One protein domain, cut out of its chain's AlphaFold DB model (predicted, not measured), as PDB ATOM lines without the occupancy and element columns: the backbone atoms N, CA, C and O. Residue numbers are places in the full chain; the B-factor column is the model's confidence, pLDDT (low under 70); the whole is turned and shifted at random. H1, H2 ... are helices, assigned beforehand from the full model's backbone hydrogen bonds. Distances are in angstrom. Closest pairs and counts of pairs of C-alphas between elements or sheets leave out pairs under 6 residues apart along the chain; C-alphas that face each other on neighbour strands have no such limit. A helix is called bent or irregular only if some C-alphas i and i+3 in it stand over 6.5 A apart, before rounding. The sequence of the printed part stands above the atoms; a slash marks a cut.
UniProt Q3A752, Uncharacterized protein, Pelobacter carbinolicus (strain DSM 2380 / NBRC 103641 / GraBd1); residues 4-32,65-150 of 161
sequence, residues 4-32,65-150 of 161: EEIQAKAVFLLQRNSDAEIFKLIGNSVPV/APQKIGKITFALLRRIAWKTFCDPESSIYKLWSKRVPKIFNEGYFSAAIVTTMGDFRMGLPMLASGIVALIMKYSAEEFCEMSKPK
ATOM      1  N   GLU A   4      -9.765 -13.442  32.289       85.19
ATOM      2  CA  GLU A   4     -10.447 -14.744  32.279       85.19
ATOM      3  C   GLU A   4      -9.460 -15.866  31.944       85.19
ATOM      4  O   GLU A   4      -9.363 -16.868  32.659       85.19
ATOM      5  N   GLU A   5      -8.628 -15.654  30.921       85.75
ATOM      6  CA  GLU A   5      -7.565 -16.582  30.534       85.75
ATOM      7  C   GLU A   5      -6.553 -16.800  31.673       85.75
ATOM      8  O   GLU A   5      -6.125 -17.926  31.949       85.75
ATOM      9  N   ILE A   6      -6.178 -15.722  32.370       86.25
ATOM     10  CA  ILE A   6      -5.247 -15.776  33.504       86.25
ATOM     11  C   ILE A   6      -5.860 -16.527  34.678       86.25
ATOM     12  O   ILE A   6      -5.166 -17.324  35.311       86.25
ATOM     13  N   GLN A   7      -7.147 -16.313  34.956       84.69
ATOM     14  CA  GLN A   7      -7.850 -17.034  36.010       84.69
ATOM     15  C   GLN A   7      -7.928 -18.527  35.702       84.69
ATOM     16  O   GLN A   7      -7.570 -19.339  36.553       84.69
ATOM     17  N   ALA A   8      -8.337 -18.897  34.487       85.75
ATOM     18  CA  ALA A   8      -8.427 -20.292  34.074       85.75
ATOM     19  C   ALA A   8      -7.069 -21.002  34.199       85.75
ATOM     20  O   ALA A   8      -6.978 -22.102  34.751       85.75
ATOM     21  N   LYS A   9      -5.987 -20.338  33.770       86.56
ATOM     22  CA  LYS A   9      -4.616 -20.843  33.933       86.56
ATOM     23  C   LYS A   9      -4.196 -20.939  35.396       86.56
ATOM     24  O   LYS A   9      -3.582 -21.930  35.777       86.56
ATOM     25  N   ALA A  10      -4.533 -19.956  36.227       84.94
ATOM     26  CA  ALA A  10      -4.222 -19.987  37.653       84.94
ATOM     27  C   ALA A  10      -4.928 -21.150  38.367       84.94
ATOM     28  O   ALA A  10      -4.289 -21.885  39.117       84.94
ATOM     29  N   VAL A  11      -6.212 -21.375  38.071       84.69
ATOM     30  CA  VAL A  11      -6.985 -22.516  38.588       84.69
ATOM     31  C   VAL A  11      -6.378 -23.843  38.134       84.69
ATOM     32  O   VAL A  11      -6.225 -24.759  38.939       84.69
ATOM     33  N   PHE A  12      -5.969 -23.943  36.869       86.00
ATOM     34  CA  PHE A  12      -5.293 -25.135  36.362       86.00
ATOM     35  C   PHE A  12      -3.976 -25.416  37.106       86.00
ATOM     36  O   PHE A  12      -3.738 -26.549  37.531       86.00
ATOM     37  N   LEU A  13      -3.146 -24.388  37.318       85.38
ATOM     38  CA  LEU A  13      -1.881 -24.501  38.055       85.38
ATOM     39  C   LEU A  13      -2.105 -24.939  39.507       85.38
ATOM     40  O   LEU A  13      -1.394 -25.810  39.998       85.38
ATOM     41  N   LEU A  14      -3.122 -24.398  40.180       82.19
ATOM     42  CA  LEU A  14      -3.488 -24.795  41.545       82.19
ATOM     43  C   LEU A  14      -3.819 -26.283  41.671       82.19
ATOM     44  O   LEU A  14      -3.460 -26.916  42.659       82.19
ATOM     45  N   GLN A  15      -4.525 -26.834  40.684       80.44
ATOM     46  CA  GLN A  15      -4.989 -28.220  40.716       80.44
ATOM     47  C   GLN A  15      -3.895 -29.230  40.363       80.44
ATOM     48  O   GLN A  15      -3.971 -30.387  40.773       80.44
ATOM     49  N   ARG A  16      -2.919 -28.828  39.542       84.81
ATOM     50  CA  ARG A  16      -1.977 -29.753  38.895       84.81
ATOM     51  C   ARG A  16      -0.536 -29.597  39.347       84.81
ATOM     52  O   ARG A  16       0.243 -30.514  39.103       84.81
ATOM     53  N   ASN A  17      -0.178 -28.481  39.980       86.62
ATOM     54  CA  ASN A  17       1.211 -28.154  40.261       86.62
ATOM     55  C   ASN A  17       1.499 -27.926  41.744       86.62
ATOM     56  O   ASN A  17       0.701 -27.375  42.501       86.62
ATOM     57  N   SER A  18       2.701 -28.324  42.151       87.44
ATOM     58  CA  SER A  18       3.243 -27.967  43.466       87.44
ATOM     59  C   SER A  18       3.766 -26.526  43.483       87.44
ATOM     60  O   SER A  18       4.070 -25.947  42.439       87.44
ATOM     61  N   ASP A  19       3.976 -25.949  44.671       83.56
ATOM     62  CA  ASP A  19       4.534 -24.587  44.787       83.56
ATOM     63  C   ASP A  19       5.908 -24.477  44.129       83.56
ATOM     64  O   ASP A  19       6.230 -23.478  43.490       83.56
ATOM     65  N   ALA A  20       6.719 -25.532  44.234       85.69
ATOM     66  CA  ALA A  20       8.023 -25.599  43.589       85.69
ATOM     67  C   ALA A  20       7.926 -25.471  42.061       85.69
ATOM     68  O   ALA A  20       8.757 -24.795  41.450       85.69
ATOM     69  N   GLU A  21       6.912 -26.084  41.458       86.88
ATOM     70  CA  GLU A  21       6.660 -26.026  40.020       86.88
ATOM     71  C   GLU A  21       6.087 -24.676  39.598       86.88
ATOM     72  O   GLU A  21       6.537 -24.127  38.594       86.88
ATOM     73  N   ILE A  22       5.184 -24.095  40.393       86.56
ATOM     74  CA  ILE A  22       4.655 -22.748  40.140       86.56
ATOM     75  C   ILE A  22       5.791 -21.716  40.212       86.56
ATOM     76  O   ILE A  22       5.933 -20.895  39.308       86.56
ATOM     77  N   PHE A  23       6.684 -21.799  41.207       88.31
ATOM     78  CA  PHE A  23       7.877 -20.946  41.257       88.31
ATOM     79  C   PHE A  23       8.808 -21.180  40.068       88.31
ATOM     80  O   PHE A  23       9.320 -20.224  39.494       88.31
ATOM     81  N   LYS A  24       9.027 -22.430  39.651       88.44
ATOM     82  CA  LYS A  24       9.837 -22.721  38.459       88.44
ATOM     83  C   LYS A  24       9.234 -22.080  37.203       88.44
ATOM     84  O   LYS A  24       9.973 -21.511  36.403       88.44
ATOM     85  N   LEU A  25       7.912 -22.126  37.060       87.44
ATOM     86  CA  LEU A  25       7.173 -21.520  35.954       87.44
ATOM     87  C   LEU A  25       7.264 -19.990  35.970       87.44
ATOM     88  O   LEU A  25       7.549 -19.394  34.931       87.44
ATOM     89  N   ILE A  26       7.114 -19.361  37.139       87.44
ATOM     90  CA  ILE A  26       7.330 -17.915  37.301       87.44
ATOM     91  C   ILE A  26       8.751 -17.550  36.869       87.44
ATOM     92  O   ILE A  26       8.921 -16.643  36.062       87.44
ATOM     93  N   GLY A  27       9.764 -18.275  37.350       86.12
ATOM     94  CA  GLY A  27      11.157 -17.994  37.009       86.12
ATOM     95  C   GLY A  27      11.481 -18.173  35.529       86.12
ATOM     96  O   GLY A  27      12.191 -17.346  34.969       86.12
ATOM     97  N   ASN A  28      10.906 -19.187  34.874       86.62
ATOM     98  CA  ASN A  28      11.007 -19.371  33.421       86.62
ATOM     99  C   ASN A  28      10.297 -18.265  32.625       86.62
ATOM    100  O   ASN A  28      10.619 -18.044  31.462       86.62
ATOM    101  N   SER A  29       9.313 -17.599  33.232       86.12
ATOM    102  CA  SER A  29       8.549 -16.527  32.592       86.12
ATOM    103  C   SER A  29       9.233 -15.166  32.704       86.12
ATOM    104  O   SER A  29       8.779 -14.213  32.077       86.12
ATOM    105  N   VAL A  30      10.297 -15.040  33.502       83.94
ATOM    106  CA  VAL A  30      11.058 -13.794  33.619       83.94
ATOM    107  C   VAL A  30      11.864 -13.569  32.334       83.94
ATOM    108  O   VAL A  30      12.593 -14.471  31.919       83.94
ATOM    109  N   PRO A  31      11.793 -12.380  31.704       83.62
ATOM    110  CA  PRO A  31      12.592 -12.073  30.523       83.62
ATOM    111  C   PRO A  31      14.091 -12.246  30.777       83.62
ATOM    112  O   PRO A  31      14.639 -11.649  31.708       83.62
ATOM    113  N   VAL A  32      14.765 -12.989  29.895       84.31
ATOM    114  CA  VAL A  32      16.221 -13.211  29.958       84.31
ATOM    115  C   VAL A  32      16.982 -11.885  29.949       84.31
ATOM    116  O   VAL A  32      17.864 -11.695  30.778       84.31
ATOM    117  N   ALA A  65      18.956 -21.544  38.674       79.56
ATOM    118  CA  ALA A  65      17.819 -22.424  38.915       79.56
ATOM    119  C   ALA A  65      16.518 -21.614  38.756       79.56
ATOM    120  O   ALA A  65      16.265 -20.731  39.585       79.56
ATOM    121  N   PRO A  66      15.646 -21.919  37.773       83.06
ATOM    122  CA  PRO A  66      14.449 -21.117  37.523       83.06
ATOM    123  C   PRO A  66      13.527 -21.033  38.739       83.06
ATOM    124  O   PRO A  66      12.924 -20.004  39.005       83.06
ATOM    125  N   GLN A  67      13.490 -22.073  39.570       84.81
ATOM    126  CA  GLN A  67      12.754 -22.042  40.833       84.81
ATOM    127  C   GLN A  67      13.250 -20.940  41.787       84.81
ATOM    128  O   GLN A  67      12.443 -20.299  42.459       84.81
ATOM    129  N   LYS A  68      14.567 -20.703  41.867       83.81
ATOM    130  CA  LYS A  68      15.141 -19.654  42.723       83.81
ATOM    131  C   LYS A  68      14.817 -18.271  42.167       83.81
ATOM    132  O   LYS A  68      14.407 -17.407  42.937       83.81
ATOM    133  N   ILE A  69      14.921 -18.098  40.847       85.12
ATOM    134  CA  ILE A  69      14.494 -16.872  40.159       85.12
ATOM    135  C   ILE A  69      13.022 -16.606  40.466       85.12
ATOM    136  O   ILE A  69      12.696 -15.533  40.949       85.12
ATOM    137  N   GLY A  70      12.148 -17.601  40.318       85.06
ATOM    138  CA  GLY A  70      10.728 -17.438  40.611       85.06
ATOM    139  C   GLY A  70      10.426 -17.097  42.066       85.06
ATOM    140  O   GLY A  70       9.561 -16.264  42.316       85.06
ATOM    141  N   LYS A  71      11.167 -17.661  43.032       85.31
ATOM    142  CA  LYS A  71      11.067 -17.260  44.446       85.31
ATOM    143  C   LYS A  71      11.472 -15.800  44.659       85.31
ATOM    144  O   LYS A  71      10.784 -15.088  45.383       85.31
ATOM    145  N   ILE A  72      12.560 -15.349  44.031       81.62
ATOM    146  CA  ILE A  72      13.031 -13.956  44.113       81.62
ATOM    147  C   ILE A  72      12.021 -13.015  43.449       81.62
ATOM    148  O   ILE A  72      11.614 -12.030  44.055       81.62
ATOM    149  N   THR A  73      11.562 -13.340  42.241       82.75
ATOM    150  CA  THR A  73      10.545 -12.578  41.510       82.75
ATOM    151  C   THR A  73       9.259 -12.478  42.311       82.75
ATOM    152  O   THR A  73       8.736 -11.381  42.492       82.75
ATOM    153  N   PHE A  74       8.776 -13.592  42.860       82.81
ATOM    154  CA  PHE A  74       7.606 -13.581  43.726       82.81
ATOM    155  C   PHE A  74       7.842 -12.733  44.976       82.81
ATOM    156  O   PHE A  74       6.977 -11.943  45.317       82.81
ATOM    157  N   ALA A  75       9.008 -12.819  45.627       80.69
ATOM    158  CA  ALA A  75       9.331 -11.995  46.792       80.69
ATOM    159  C   ALA A  75       9.347 -10.487  46.476       80.69
ATOM    160  O   ALA A  75       8.865  -9.692  47.279       80.69
ATOM    161  N   LEU A  76       9.846 -10.091  45.300       76.38
ATOM    162  CA  LEU A  76       9.813  -8.701  44.832       76.38
ATOM    163  C   LEU A  76       8.375  -8.226  44.591       76.38
ATOM    164  O   LEU A  76       7.978  -7.153  45.045       76.38
ATOM    165  N   LEU A  77       7.577  -9.055  43.919       78.00
ATOM    166  CA  LEU A  77       6.177  -8.761  43.619       78.00
ATOM    167  C   LEU A  77       5.270  -8.928  44.841       78.00
ATOM    168  O   LEU A  77       4.161  -8.406  44.853       78.00
ATOM    169  N   ARG A  78       5.750  -9.577  45.905       77.81
ATOM    170  CA  ARG A  78       5.003  -9.822  47.141       77.81
ATOM    171  C   ARG A  78       4.514  -8.530  47.772       77.81
ATOM    172  O   ARG A  78       3.382  -8.484  48.231       77.81
ATOM    173  N   ARG A  79       5.329  -7.469  47.765       74.38
ATOM    174  CA  ARG A  79       4.917  -6.151  48.279       74.38
ATOM    175  C   ARG A  79       3.803  -5.538  47.433       74.38
ATOM    176  O   ARG A  79       2.873  -4.954  47.977       74.38
ATOM    177  N   ILE A  80       3.904  -5.675  46.116       76.19
ATOM    178  CA  ILE A  80       2.919  -5.159  45.161       76.19
ATOM    179  C   ILE A  80       1.593  -5.911  45.320       76.19
ATOM    180  O   ILE A  80       0.539  -5.293  45.465       76.19
ATOM    181  N   ALA A  81       1.655  -7.240  45.385       76.38
ATOM    182  CA  ALA A  81       0.509  -8.084  45.679       76.38
ATOM    183  C   ALA A  81      -0.085  -7.743  47.057       76.38
ATOM    184  O   ALA A  81      -1.287  -7.544  47.165       76.38
ATOM    185  N   TRP A  82       0.738  -7.559  48.092       78.88
ATOM    186  CA  TRP A  82       0.258  -7.150  49.414       78.88
ATOM    187  C   TRP A  82      -0.480  -5.806  49.370       78.88
ATOM    188  O   TRP A  82      -1.593  -5.722  49.867       78.88
ATOM    189  N   LYS A  83       0.049  -4.773  48.704       75.44
ATOM    190  CA  LYS A  83      -0.680  -3.498  48.552       75.44
ATOM    191  C   LYS A  83      -1.992  -3.647  47.780       75.44
ATOM    192  O   LYS A  83      -2.962  -2.965  48.074       75.44
ATOM    193  N   THR A  84      -2.031  -4.550  46.805       75.50
ATOM    194  CA  THR A  84      -3.225  -4.771  45.977       75.50
ATOM    195  C   THR A  84      -4.320  -5.525  46.738       75.50
ATOM    196  O   THR A  84      -5.494  -5.210  46.584       75.50
ATOM    197  N   PHE A  85      -3.947  -6.524  47.544       74.56
ATOM    198  CA  PHE A  85      -4.893  -7.459  48.163       74.56
ATOM    199  C   PHE A  85      -5.092  -7.253  49.660       74.56
ATOM    200  O   PHE A  85      -6.126  -7.660  50.174       74.56
ATOM    201  N   CYS A  86      -4.131  -6.665  50.363       77.31
ATOM    202  CA  CYS A  86      -4.073  -6.638  51.827       77.31
ATOM    203  C   CYS A  86      -4.175  -5.237  52.424       77.31
ATOM    204  O   CYS A  86      -4.356  -5.118  53.632       77.31
ATOM    205  N   ASP A  87      -4.040  -4.193  51.605       78.62
ATOM    206  CA  ASP A  87      -4.242  -2.818  52.049       78.62
ATOM    207  C   ASP A  87      -5.735  -2.602  52.356       78.62
ATOM    208  O   ASP A  87      -6.551  -2.769  51.440       78.62
ATOM    209  N   PRO A  88      -6.111  -2.216  53.593       75.75
ATOM    210  CA  PRO A  88      -7.490  -1.922  53.966       75.75
ATOM    211  C   PRO A  88      -8.186  -0.911  53.061       75.75
ATOM    212  O   PRO A  88      -9.406  -0.971  52.903       75.75
ATOM    213  N   GLU A  89      -7.426  -0.005  52.440       75.25
ATOM    214  CA  GLU A  89      -7.963   0.991  51.520       75.25
ATOM    215  C   GLU A  89      -8.170   0.467  50.098       75.25
ATOM    216  O   GLU A  89      -8.963   1.048  49.346       75.25
ATOM    217  N   SER A  90      -7.547  -0.659  49.738       72.75
ATOM    218  CA  SER A  90      -7.719  -1.262  48.418       72.75
ATOM    219  C   SER A  90      -9.158  -1.740  48.200       72.75
ATOM    220  O   SER A  90      -9.809  -2.326  49.074       72.75
ATOM    221  N   SER A  91      -9.672  -1.508  46.990       72.31
ATOM    222  CA  SER A  91     -11.006  -1.965  46.582       72.31
ATOM    223  C   SER A  91     -11.130  -3.484  46.685       72.31
ATOM    224  O   SER A  91     -12.162  -3.991  47.120       72.31
ATOM    225  N   ILE A  92     -10.059  -4.210  46.363       73.75
ATOM    226  CA  ILE A  92     -10.023  -5.667  46.428       73.75
ATOM    227  C   ILE A  92     -10.083  -6.165  47.872       73.75
ATOM    228  O   ILE A  92     -10.879  -7.065  48.148       73.75
ATOM    229  N   TYR A  93      -9.339  -5.564  48.809       73.69
ATOM    230  CA  TYR A  93      -9.440  -5.925  50.227       73.69
ATOM    231  C   TYR A  93     -10.850  -5.716  50.774       73.69
ATOM    232  O   TYR A  93     -11.424  -6.620  51.380       73.69
ATOM    233  N   LYS A  94     -11.460  -4.554  50.503       72.12
ATOM    234  CA  LYS A  94     -12.837  -4.237  50.929       72.12
ATOM    235  C   LYS A  94     -13.873  -5.218  50.369       72.12
ATOM    236  O   LYS A  94     -14.920  -5.423  50.984       72.12
ATOM    237  N   LEU A  95     -13.594  -5.806  49.208       70.88
ATOM    238  CA  LEU A  95     -14.435  -6.815  48.580       70.88
ATOM    239  C   LEU A  95     -14.254  -8.187  49.256       70.88
ATOM    240  O   LEU A  95     -15.249  -8.772  49.689       70.88
ATOM    241  N   TRP A  96     -13.027  -8.714  49.381       71.31
ATOM    242  CA  TRP A  96     -12.841 -10.087  49.881       71.31
ATOM    243  C   TRP A  96     -12.962 -10.204  51.404       71.31
ATOM    244  O   TRP A  96     -13.447 -11.227  51.881       71.31
ATOM    245  N   SER A  97     -12.636  -9.151  52.164       69.69
ATOM    246  CA  SER A  97     -12.823  -9.093  53.629       69.69
ATOM    247  C   SER A  97     -14.281  -9.300  54.060       69.69
ATOM    248  O   SER A  97     -14.548  -9.794  55.153       69.69
ATOM    249  N   LYS A  98     -15.243  -9.011  53.175       72.50
ATOM    250  CA  LYS A  98     -16.671  -9.307  53.379       72.50
ATOM    251  C   LYS A  98     -17.045 -10.768  53.077       72.50
ATOM    252  O   LYS A  98     -18.228 -11.092  53.035       72.50
ATOM    253  N   ARG A  99     -16.055 -11.641  52.835       62.88
ATOM    254  CA  ARG A  99     -16.189 -13.059  52.448       62.88
ATOM    255  C   ARG A  99     -17.156 -13.292  51.288       62.88
ATOM    256  O   ARG A  99     -17.877 -14.285  51.269       62.88
ATOM    257  N   VAL A 100     -17.187 -12.387  50.310       61.03
ATOM    258  CA  VAL A 100     -18.047 -12.545  49.130       61.03
ATOM    259  C   VAL A 100     -17.456 -13.654  48.237       61.03
ATOM    260  O   VAL A 100     -16.408 -13.432  47.625       61.03
ATOM    261  N   PRO A 101     -18.097 -14.838  48.105       57.03
ATOM    262  CA  PRO A 101     -17.514 -15.992  47.399       57.03
ATOM    263  C   PRO A 101     -17.273 -15.726  45.906       57.03
ATOM    264  O   PRO A 101     -16.384 -16.302  45.282       57.03
ATOM    265  N   LYS A 102     -18.052 -14.793  45.352       60.81
ATOM    266  CA  LYS A 102     -18.015 -14.327  43.963       60.81
ATOM    267  C   LYS A 102     -16.622 -13.829  43.535       60.81
ATOM    268  O   LYS A 102     -16.239 -13.982  42.385       60.81
ATOM    269  N   ILE A 103     -15.818 -13.327  44.473       63.16
ATOM    270  CA  ILE A 103     -14.497 -12.733  44.199       63.16
ATOM    271  C   ILE A 103     -13.458 -13.777  43.782       63.16
ATOM    272  O   ILE A 103     -12.605 -13.499  42.940       63.16
ATOM    273  N   PHE A 104     -13.539 -14.987  44.336       61.78
ATOM    274  CA  PHE A 104     -12.635 -16.078  43.970       61.78
ATOM    275  C   PHE A 104     -13.008 -16.702  42.616       61.78
ATOM    276  O   PHE A 104     -12.128 -17.151  41.883       61.78
ATOM    277  N   ASN A 105     -14.298 -16.674  42.263       61.31
ATOM    278  CA  ASN A 105     -14.830 -17.346  41.076       61.31
ATOM    279  C   ASN A 105     -14.958 -16.445  39.839       61.31
ATOM    280  O   ASN A 105     -14.906 -16.967  38.732       61.31
ATOM    281  N   GLU A 106     -15.051 -15.121  39.983       67.19
ATOM    282  CA  GLU A 106     -15.235 -14.187  38.853       67.19
ATOM    283  C   GLU A 106     -13.968 -13.420  38.449       67.19
ATOM    284  O   GLU A 106     -14.034 -12.345  37.861       67.19
ATOM    285  N   GLY A 107     -12.789 -13.928  38.802       71.31
ATOM    286  CA  GLY A 107     -11.545 -13.403  38.235       71.31
ATOM    287  C   GLY A 107     -11.108 -12.057  38.779       71.31
ATOM    288  O   GLY A 107     -10.181 -11.471  38.233       71.31
ATOM    289  N   TYR A 108     -11.679 -11.592  39.889       75.19
ATOM    290  CA  TYR A 108     -11.263 -10.350  40.544       75.19
ATOM    291  C   TYR A 108      -9.770 -10.342  40.904       75.19
ATOM    292  O   TYR A 108      -9.102  -9.329  40.714       75.19
ATOM    293  N   PHE A 109      -9.223 -11.474  41.362       75.81
ATOM    294  CA  PHE A 109      -7.780 -11.616  41.604       75.81
ATOM    295  C   PHE A 109      -6.960 -11.488  40.318       75.81
ATOM    296  O   PHE A 109      -5.941 -10.799  40.300       75.81
ATOM    297  N   SER A 110      -7.418 -12.109  39.232       81.44
ATOM    298  CA  SER A 110      -6.767 -12.010  37.926       81.44
ATOM    299  C   SER A 110      -6.844 -10.596  37.370       81.44
ATOM    300  O   SER A 110      -5.829 -10.080  36.922       81.44
ATOM    301  N   ALA A 111      -8.001  -9.943  37.456       81.88
ATOM    302  CA  ALA A 111      -8.197  -8.567  37.022       81.88
ATOM    303  C   ALA A 111      -7.280  -7.612  37.793       81.88
ATOM    304  O   ALA A 111      -6.576  -6.823  37.173       81.88
ATOM    305  N   ALA A 112      -7.212  -7.753  39.119       78.50
ATOM    306  CA  ALA A 112      -6.328  -6.963  39.968       78.50
ATOM    307  C   ALA A 112      -4.844  -7.173  39.623       78.50
ATOM    308  O   ALA A 112      -4.090  -6.214  39.508       78.50
ATOM    309  N   ILE A 113      -4.410  -8.417  39.395       79.19
ATOM    310  CA  ILE A 113      -3.036  -8.683  38.947       79.19
ATOM    311  C   ILE A 113      -2.783  -8.113  37.548       79.19
ATOM    312  O   ILE A 113      -1.722  -7.539  37.325       79.19
ATOM    313  N   VAL A 114      -3.733  -8.230  36.618       81.50
ATOM    314  CA  VAL A 114      -3.617  -7.678  35.260       81.50
ATOM    315  C   VAL A 114      -3.476  -6.162  35.296       81.50
ATOM    316  O   VAL A 114      -2.599  -5.638  34.615       81.50
ATOM    317  N   THR A 115      -4.294  -5.466  36.088       78.50
ATOM    318  CA  THR A 115      -4.204  -4.008  36.232       78.50
ATOM    319  C   THR A 115      -2.864  -3.612  36.824       78.50
ATOM    320  O   THR A 115      -2.148  -2.814  36.230       78.50
ATOM    321  N   THR A 116      -2.457  -4.256  37.918       74.75
ATOM    322  CA  THR A 116      -1.200  -3.923  38.584       74.75
ATOM    323  C   THR A 116       0.000  -4.222  37.683       74.75
ATOM    324  O   THR A 116       0.894  -3.396  37.533       74.75
ATOM    325  N   MET A 117       0.027  -5.370  37.007       74.88
ATOM    326  CA  MET A 117       1.085  -5.686  36.044       74.88
ATOM    327  C   MET A 117       1.066  -4.753  34.827       74.88
ATOM    328  O   MET A 117       2.134  -4.423  34.315       74.88
ATOM    329  N   GLY A 118      -0.110  -4.288  34.398       71.19
ATOM    330  CA  GLY A 118      -0.267  -3.252  33.377       71.19
ATOM    331  C   GLY A 118       0.393  -1.933  33.782       71.19
ATOM    332  O   GLY A 118       1.193  -1.400  33.010       71.19
ATOM    333  N   ASP A 119       0.154  -1.471  35.012       67.31
ATOM    334  CA  ASP A 119       0.775  -0.262  35.571       67.31
ATOM    335  C   ASP A 119       2.308  -0.384  35.628       67.31
ATOM    336  O   ASP A 119       3.035   0.562  35.323       67.31
ATOM    337  N   PHE A 120       2.816  -1.585  35.930       62.00
ATOM    338  CA  PHE A 120       4.249  -1.896  35.922       62.00
ATOM    339  C   PHE A 120       4.804  -2.303  34.539       62.00
ATOM    340  O   PHE A 120       5.970  -2.691  34.446       62.00
ATOM    341  N   ARG A 121       4.009  -2.218  33.456       63.12
ATOM    342  CA  ARG A 121       4.360  -2.639  32.079       63.12
ATOM    343  C   ARG A 121       4.894  -4.081  31.972       63.12
ATOM    344  O   ARG A 121       5.686  -4.403  31.088       63.12
ATOM    345  N   MET A 122       4.451  -4.971  32.859       64.56
ATOM    346  CA  MET A 122       4.790  -6.395  32.866       64.56
ATOM    347  C   MET A 122       3.742  -7.183  32.064       64.56
ATOM    348  O   MET A 122       2.641  -7.437  32.536       64.56
ATOM    349  N   GLY A 123       4.070  -7.575  30.832       61.41
ATOM    350  CA  GLY A 123       3.109  -8.144  29.870       61.41
ATOM    351  C   GLY A 123       3.104  -9.670  29.729       61.41
ATOM    352  O   GLY A 123       2.863 -10.154  28.628       61.41
ATOM    353  N   LEU A 124       3.418 -10.439  30.777       76.50
ATOM    354  CA  LEU A 124       3.593 -11.899  30.686       76.50
ATOM    355  C   LEU A 124       2.431 -12.661  31.349       76.50
ATOM    356  O   LEU A 124       2.420 -12.796  32.577       76.50
ATOM    357  N   PRO A 125       1.485 -13.230  30.570       79.75
ATOM    358  CA  PRO A 125       0.320 -13.939  31.104       79.75
ATOM    359  C   PRO A 125       0.683 -15.121  32.011       79.75
ATOM    360  O   PRO A 125       0.014 -15.349  33.010       79.75
ATOM    361  N   MET A 126       1.767 -15.843  31.695       78.81
ATOM    362  CA  MET A 126       2.266 -16.970  32.503       78.81
ATOM    363  C   MET A 126       2.756 -16.532  33.889       78.81
ATOM    364  O   MET A 126       2.500 -17.202  34.891       78.81
ATOM    365  N   LEU A 127       3.428 -15.380  33.955       81.88
ATOM    366  CA  LEU A 127       3.889 -14.801  35.211       81.88
ATOM    367  C   LEU A 127       2.689 -14.363  36.061       81.88
ATOM    368  O   LEU A 127       2.622 -14.697  37.242       81.88
ATOM    369  N   ALA A 128       1.703 -13.717  35.435       83.94
ATOM    370  CA  ALA A 128       0.454 -13.333  36.085       83.94
ATOM    371  C   ALA A 128      -0.314 -14.543  36.632       83.94
ATOM    372  O   ALA A 128      -0.680 -14.550  37.804       83.94
ATOM    373  N   SER A 129      -0.495 -15.599  35.830       84.75
ATOM    374  CA  SER A 129      -1.207 -16.804  36.265       84.75
ATOM    375  C   SER A 129      -0.502 -17.523  37.412       84.75
ATOM    376  O   SER A 129      -1.168 -18.004  38.324       84.75
ATOM    377  N   GLY A 130       0.836 -17.565  37.413       82.44
ATOM    378  CA  GLY A 130       1.600 -18.153  38.515       82.44
ATOM    379  C   GLY A 130       1.440 -17.372  39.823       82.44
ATOM    380  O   GLY A 130       1.289 -17.970  40.885       82.44
ATOM    381  N   ILE A 131       1.410 -16.039  39.750       82.56
ATOM    382  CA  ILE A 131       1.180 -15.179  40.918       82.56
ATOM    383  C   ILE A 131      -0.247 -15.341  41.441       82.56
ATOM    384  O   ILE A 131      -0.427 -15.550  42.639       82.56
ATOM    385  N   VAL A 132      -1.249 -15.291  40.558       84.62
ATOM    386  CA  VAL A 132      -2.659 -15.490  40.933       84.62
ATOM    387  C   VAL A 132      -2.850 -16.863  41.580       84.62
ATOM    388  O   VAL A 132      -3.503 -16.949  42.615       84.62
ATOM    389  N   ALA A 133      -2.228 -17.917  41.038       82.94
ATOM    390  CA  ALA A 133      -2.278 -19.253  41.623       82.94
ATOM    391  C   ALA A 133      -1.721 -19.265  43.056       82.94
ATOM    392  O   ALA A 133      -2.382 -19.753  43.964       82.94
ATOM    393  N   LEU A 134      -0.549 -18.671  43.299       79.50
ATOM    394  CA  LEU A 134       0.020 -18.613  44.652       79.50
ATOM    395  C   LEU A 134      -0.873 -17.831  45.629       79.50
ATOM    396  O   LEU A 134      -1.047 -18.262  46.765       79.50
ATOM    397  N   ILE A 135      -1.466 -16.717  45.191       76.19
ATOM    398  CA  ILE A 135      -2.365 -15.893  46.018       76.19
ATOM    399  C   ILE A 135      -3.678 -16.618  46.328       76.19
ATOM    400  O   ILE A 135      -4.218 -16.473  47.413       76.19
ATOM    401  N   MET A 136      -4.210 -17.397  45.388       75.62
ATOM    402  CA  MET A 136      -5.408 -18.202  45.624       75.62
ATOM    403  C   MET A 136      -5.128 -19.406  46.532       75.62
ATOM    404  O   MET A 136      -6.025 -19.843  47.252       75.62
ATOM    405  N   LYS A 137      -3.905 -19.955  46.494       74.12
ATOM    406  CA  LYS A 137      -3.524 -21.146  47.264       74.12
ATOM    407  C   LYS A 137      -3.431 -20.871  48.760       74.12
ATOM    408  O   LYS A 137      -3.990 -21.615  49.560       74.12
ATOM    409  N   TYR A 138      -2.689 -19.832  49.127       69.38
ATOM    410  CA  TYR A 138      -2.625 -19.350  50.499       69.38
ATOM    411  C   TYR A 138      -3.788 -18.385  50.638       69.38
ATOM    412  O   TYR A 138      -3.729 -17.316  50.045       69.38
ATOM    413  N   SER A 139      -4.866 -18.776  51.322       64.62
ATOM    414  CA  SER A 139      -6.063 -17.935  51.502       64.62
ATOM    415  C   SER A 139      -5.704 -16.454  51.710       64.62
ATOM    416  O   SER A 139      -4.680 -16.160  52.322       64.62
ATOM    417  N   ALA A 140      -6.512 -15.510  51.215       65.69
ATOM    418  CA  ALA A 140      -6.139 -14.089  51.222       65.69
ATOM    419  C   ALA A 140      -5.660 -13.589  52.606       65.69
ATOM    420  O   ALA A 140      -4.697 -12.834  52.682       65.69
ATOM    421  N   GLU A 141      -6.248 -14.093  53.696       63.97
ATOM    422  CA  GLU A 141      -5.841 -13.827  55.084       63.97
ATOM    423  C   GLU A 141      -4.416 -14.329  55.386       63.97
ATOM    424  O   GLU A 141      -3.558 -13.567  55.836       63.97
ATOM    425  N   GLU A 142      -4.127 -15.591  55.071       71.56
ATOM    426  CA  GLU A 142      -2.814 -16.211  55.268       71.56
ATOM    427  C   GLU A 142      -1.748 -15.589  54.354       71.56
ATOM    428  O   GLU A 142      -0.618 -15.327  54.778       71.56
ATOM    429  N   PHE A 143      -2.117 -15.268  53.111       71.62
ATOM    430  CA  PHE A 143      -1.262 -14.530  52.193       71.62
ATOM    431  C   PHE A 143      -0.907 -13.153  52.754       71.62
ATOM    432  O   PHE A 143       0.258 -12.765  52.674       71.62
ATOM    433  N   CYS A 144      -1.859 -12.421  53.338       73.06
ATOM    434  CA  CYS A 144      -1.609 -11.097  53.897       73.06
ATOM    435  C   CYS A 144      -0.680 -11.127  55.112       73.06
ATOM    436  O   CYS A 144       0.214 -10.278  55.200       73.06
ATOM    437  N   GLU A 145      -0.815 -12.124  55.985       74.50
ATOM    438  CA  GLU A 145       0.091 -12.322  57.120       74.50
ATOM    439  C   GLU A 145       1.503 -12.712  56.669       74.50
ATOM    440  O   GLU A 145       2.497 -12.107  57.086       74.50
ATOM    441  N   MET A 146       1.618 -13.666  55.741       70.69
ATOM    442  CA  MET A 146       2.917 -14.074  55.203       70.69
ATOM    443  C   MET A 146       3.592 -12.961  54.401       70.69
ATOM    444  O   MET A 146       4.822 -12.827  54.436       70.69
ATOM    445  N   SER A 147       2.801 -12.172  53.671       70.62
ATOM    446  CA  SER A 147       3.281 -11.170  52.722       70.62
ATOM    447  C   SER A 147       3.543  -9.803  53.332       70.62
ATOM    448  O   SER A 147       4.240  -9.006  52.695       70.62
ATOM    449  N   LYS A 148       3.077  -9.563  54.567       71.56
ATOM    450  CA  LYS A 148       3.261  -8.306  55.294       71.56
ATOM    451  C   LYS A 148       4.717  -7.831  55.190       71.56
ATOM    452  O   LYS A 148       5.636  -8.588  55.538       71.56
ATOM    453  N   PRO A 149       4.969  -6.625  54.653       65.75
ATOM    454  CA  PRO A 149       6.320  -6.094  54.575       65.75
ATOM    455  C   PRO A 149       6.868  -5.907  55.997       65.75
ATOM    456  O   PRO A 149       6.202  -5.337  56.856       65.75
ATOM    457  N   LYS A 150       8.077  -6.413  56.263       64.44
ATOM    458  CA  LYS A 150       8.791  -6.228  57.538       64.44
ATOM    459  C   LYS A 150       9.991  -5.297  57.307       64.44
ATOM    460  O   LYS A 150      10.707  -5.462  56.322       64.44
TER     461      LYS A 150
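What this domain is: This is residues 4 to 32 and 65 to 150 of the 161 residues of an uncharacterized protein of Pelobacter carbinolicus (strain DSM 2380 / NBRC 103641 / GraBd1) (UniProt Q3A752). A compact cluster of crossed helices has H7 through its middle, with H1, H2 and H6 packed round it and the long, kinked H3 crossing on the side away from H1. H2 packs on the first part of H3, H8 packs on its later part, and the short H4 and H5 lie at the end of the cluster away from H2. The printed part has 115 residues with eight named helices, H1 to H8 in order along the chain, and no named strand; the class is all helix. The radius of gyration of the C-alphas is 13.1 A, and the C-alphas span 39 by 31 by 25 A.

Where its parts are: H3, residues 66 to 85, is the longest helix at 26.0 A, from C-alpha 66 at (14.449, -21.117, 37.523) to C-alpha 85 at (-4.893, -7.459, 48.163). It has a kink of 44 degrees near residue 79 and is irregular, but only just: C-alphas 76 and 79 are 6.51 A apart. H1 is residues 4 to 16, 18.5 A, beginning at C-alpha 4 (-10.447, -14.744, 32.279). H2 is residues 19 to 28, 14.1 A; H6 is residues 108 to 119, 16.5 A; H7 is residues 125 to 137, 18.1 A. The shorter ones are H4, residues 91 to 96, H5, residues 102 to 105, and H8, residues 140 to 147, which ends at C-alpha 147 (3.281, -11.170, 52.722).

How they stand to each other: H3 and H6 are the hubs, touching 4 helices each. H3 touches H2 with its residues 66 to 74, about perpendicular at 82 degrees; the closest C-alphas, of Gly 27 and Gly 70, are 3.7 A apart. H3 touches H6 about perpendicular at 79 degrees, closest at the C-alphas of Thr 84 and Ala 112, 7.1 A. H3 touches H8 at a steep tilt of 62 degrees, closest at the C-alphas of Arg 78 and Ser 147, 6.0 A. H3 and H4 touch only at the corner, closest at the C-alphas of Phe 85 and Tyr 93, 5.2 A. H6 and H7 form a helical hairpin at 44 degrees, with the C-alphas of Ser 110 and Val 132 closest at 6.2 A. H7 touches H1 at a steep tilt of 57 degrees, the same way, closest at the C-alphas of Ala 10 and Ala 133, 4.5 A. H7 touches H2 at a shallow tilt of 20 degrees, opposite ways, closest at the C-alphas of Ile 26 and Leu 127, 5.1 A. H5 touches no helix but is near H4. H1 and H3 are apart. In H1, H2, H4, H6, H7 and H8 every O i to N i+4 pair is within hydrogen-bond range; in H3 14 of 16 are, and H5 is too short for such a pair.

The domain as a whole: The C-alphas farthest apart, of Val 32 and Lys 98, are 40.6 A apart. Residues 33 to 64 are not printed, and C-alphas 32 and 65 are 12.9 A apart across this cut, in the link from H2 to H3. The links that are printed whole are tight. The mean pLDDT of the printed part is 77.2; it is under 70 at 20 residues, among them 99 to 106 and 119 to 123.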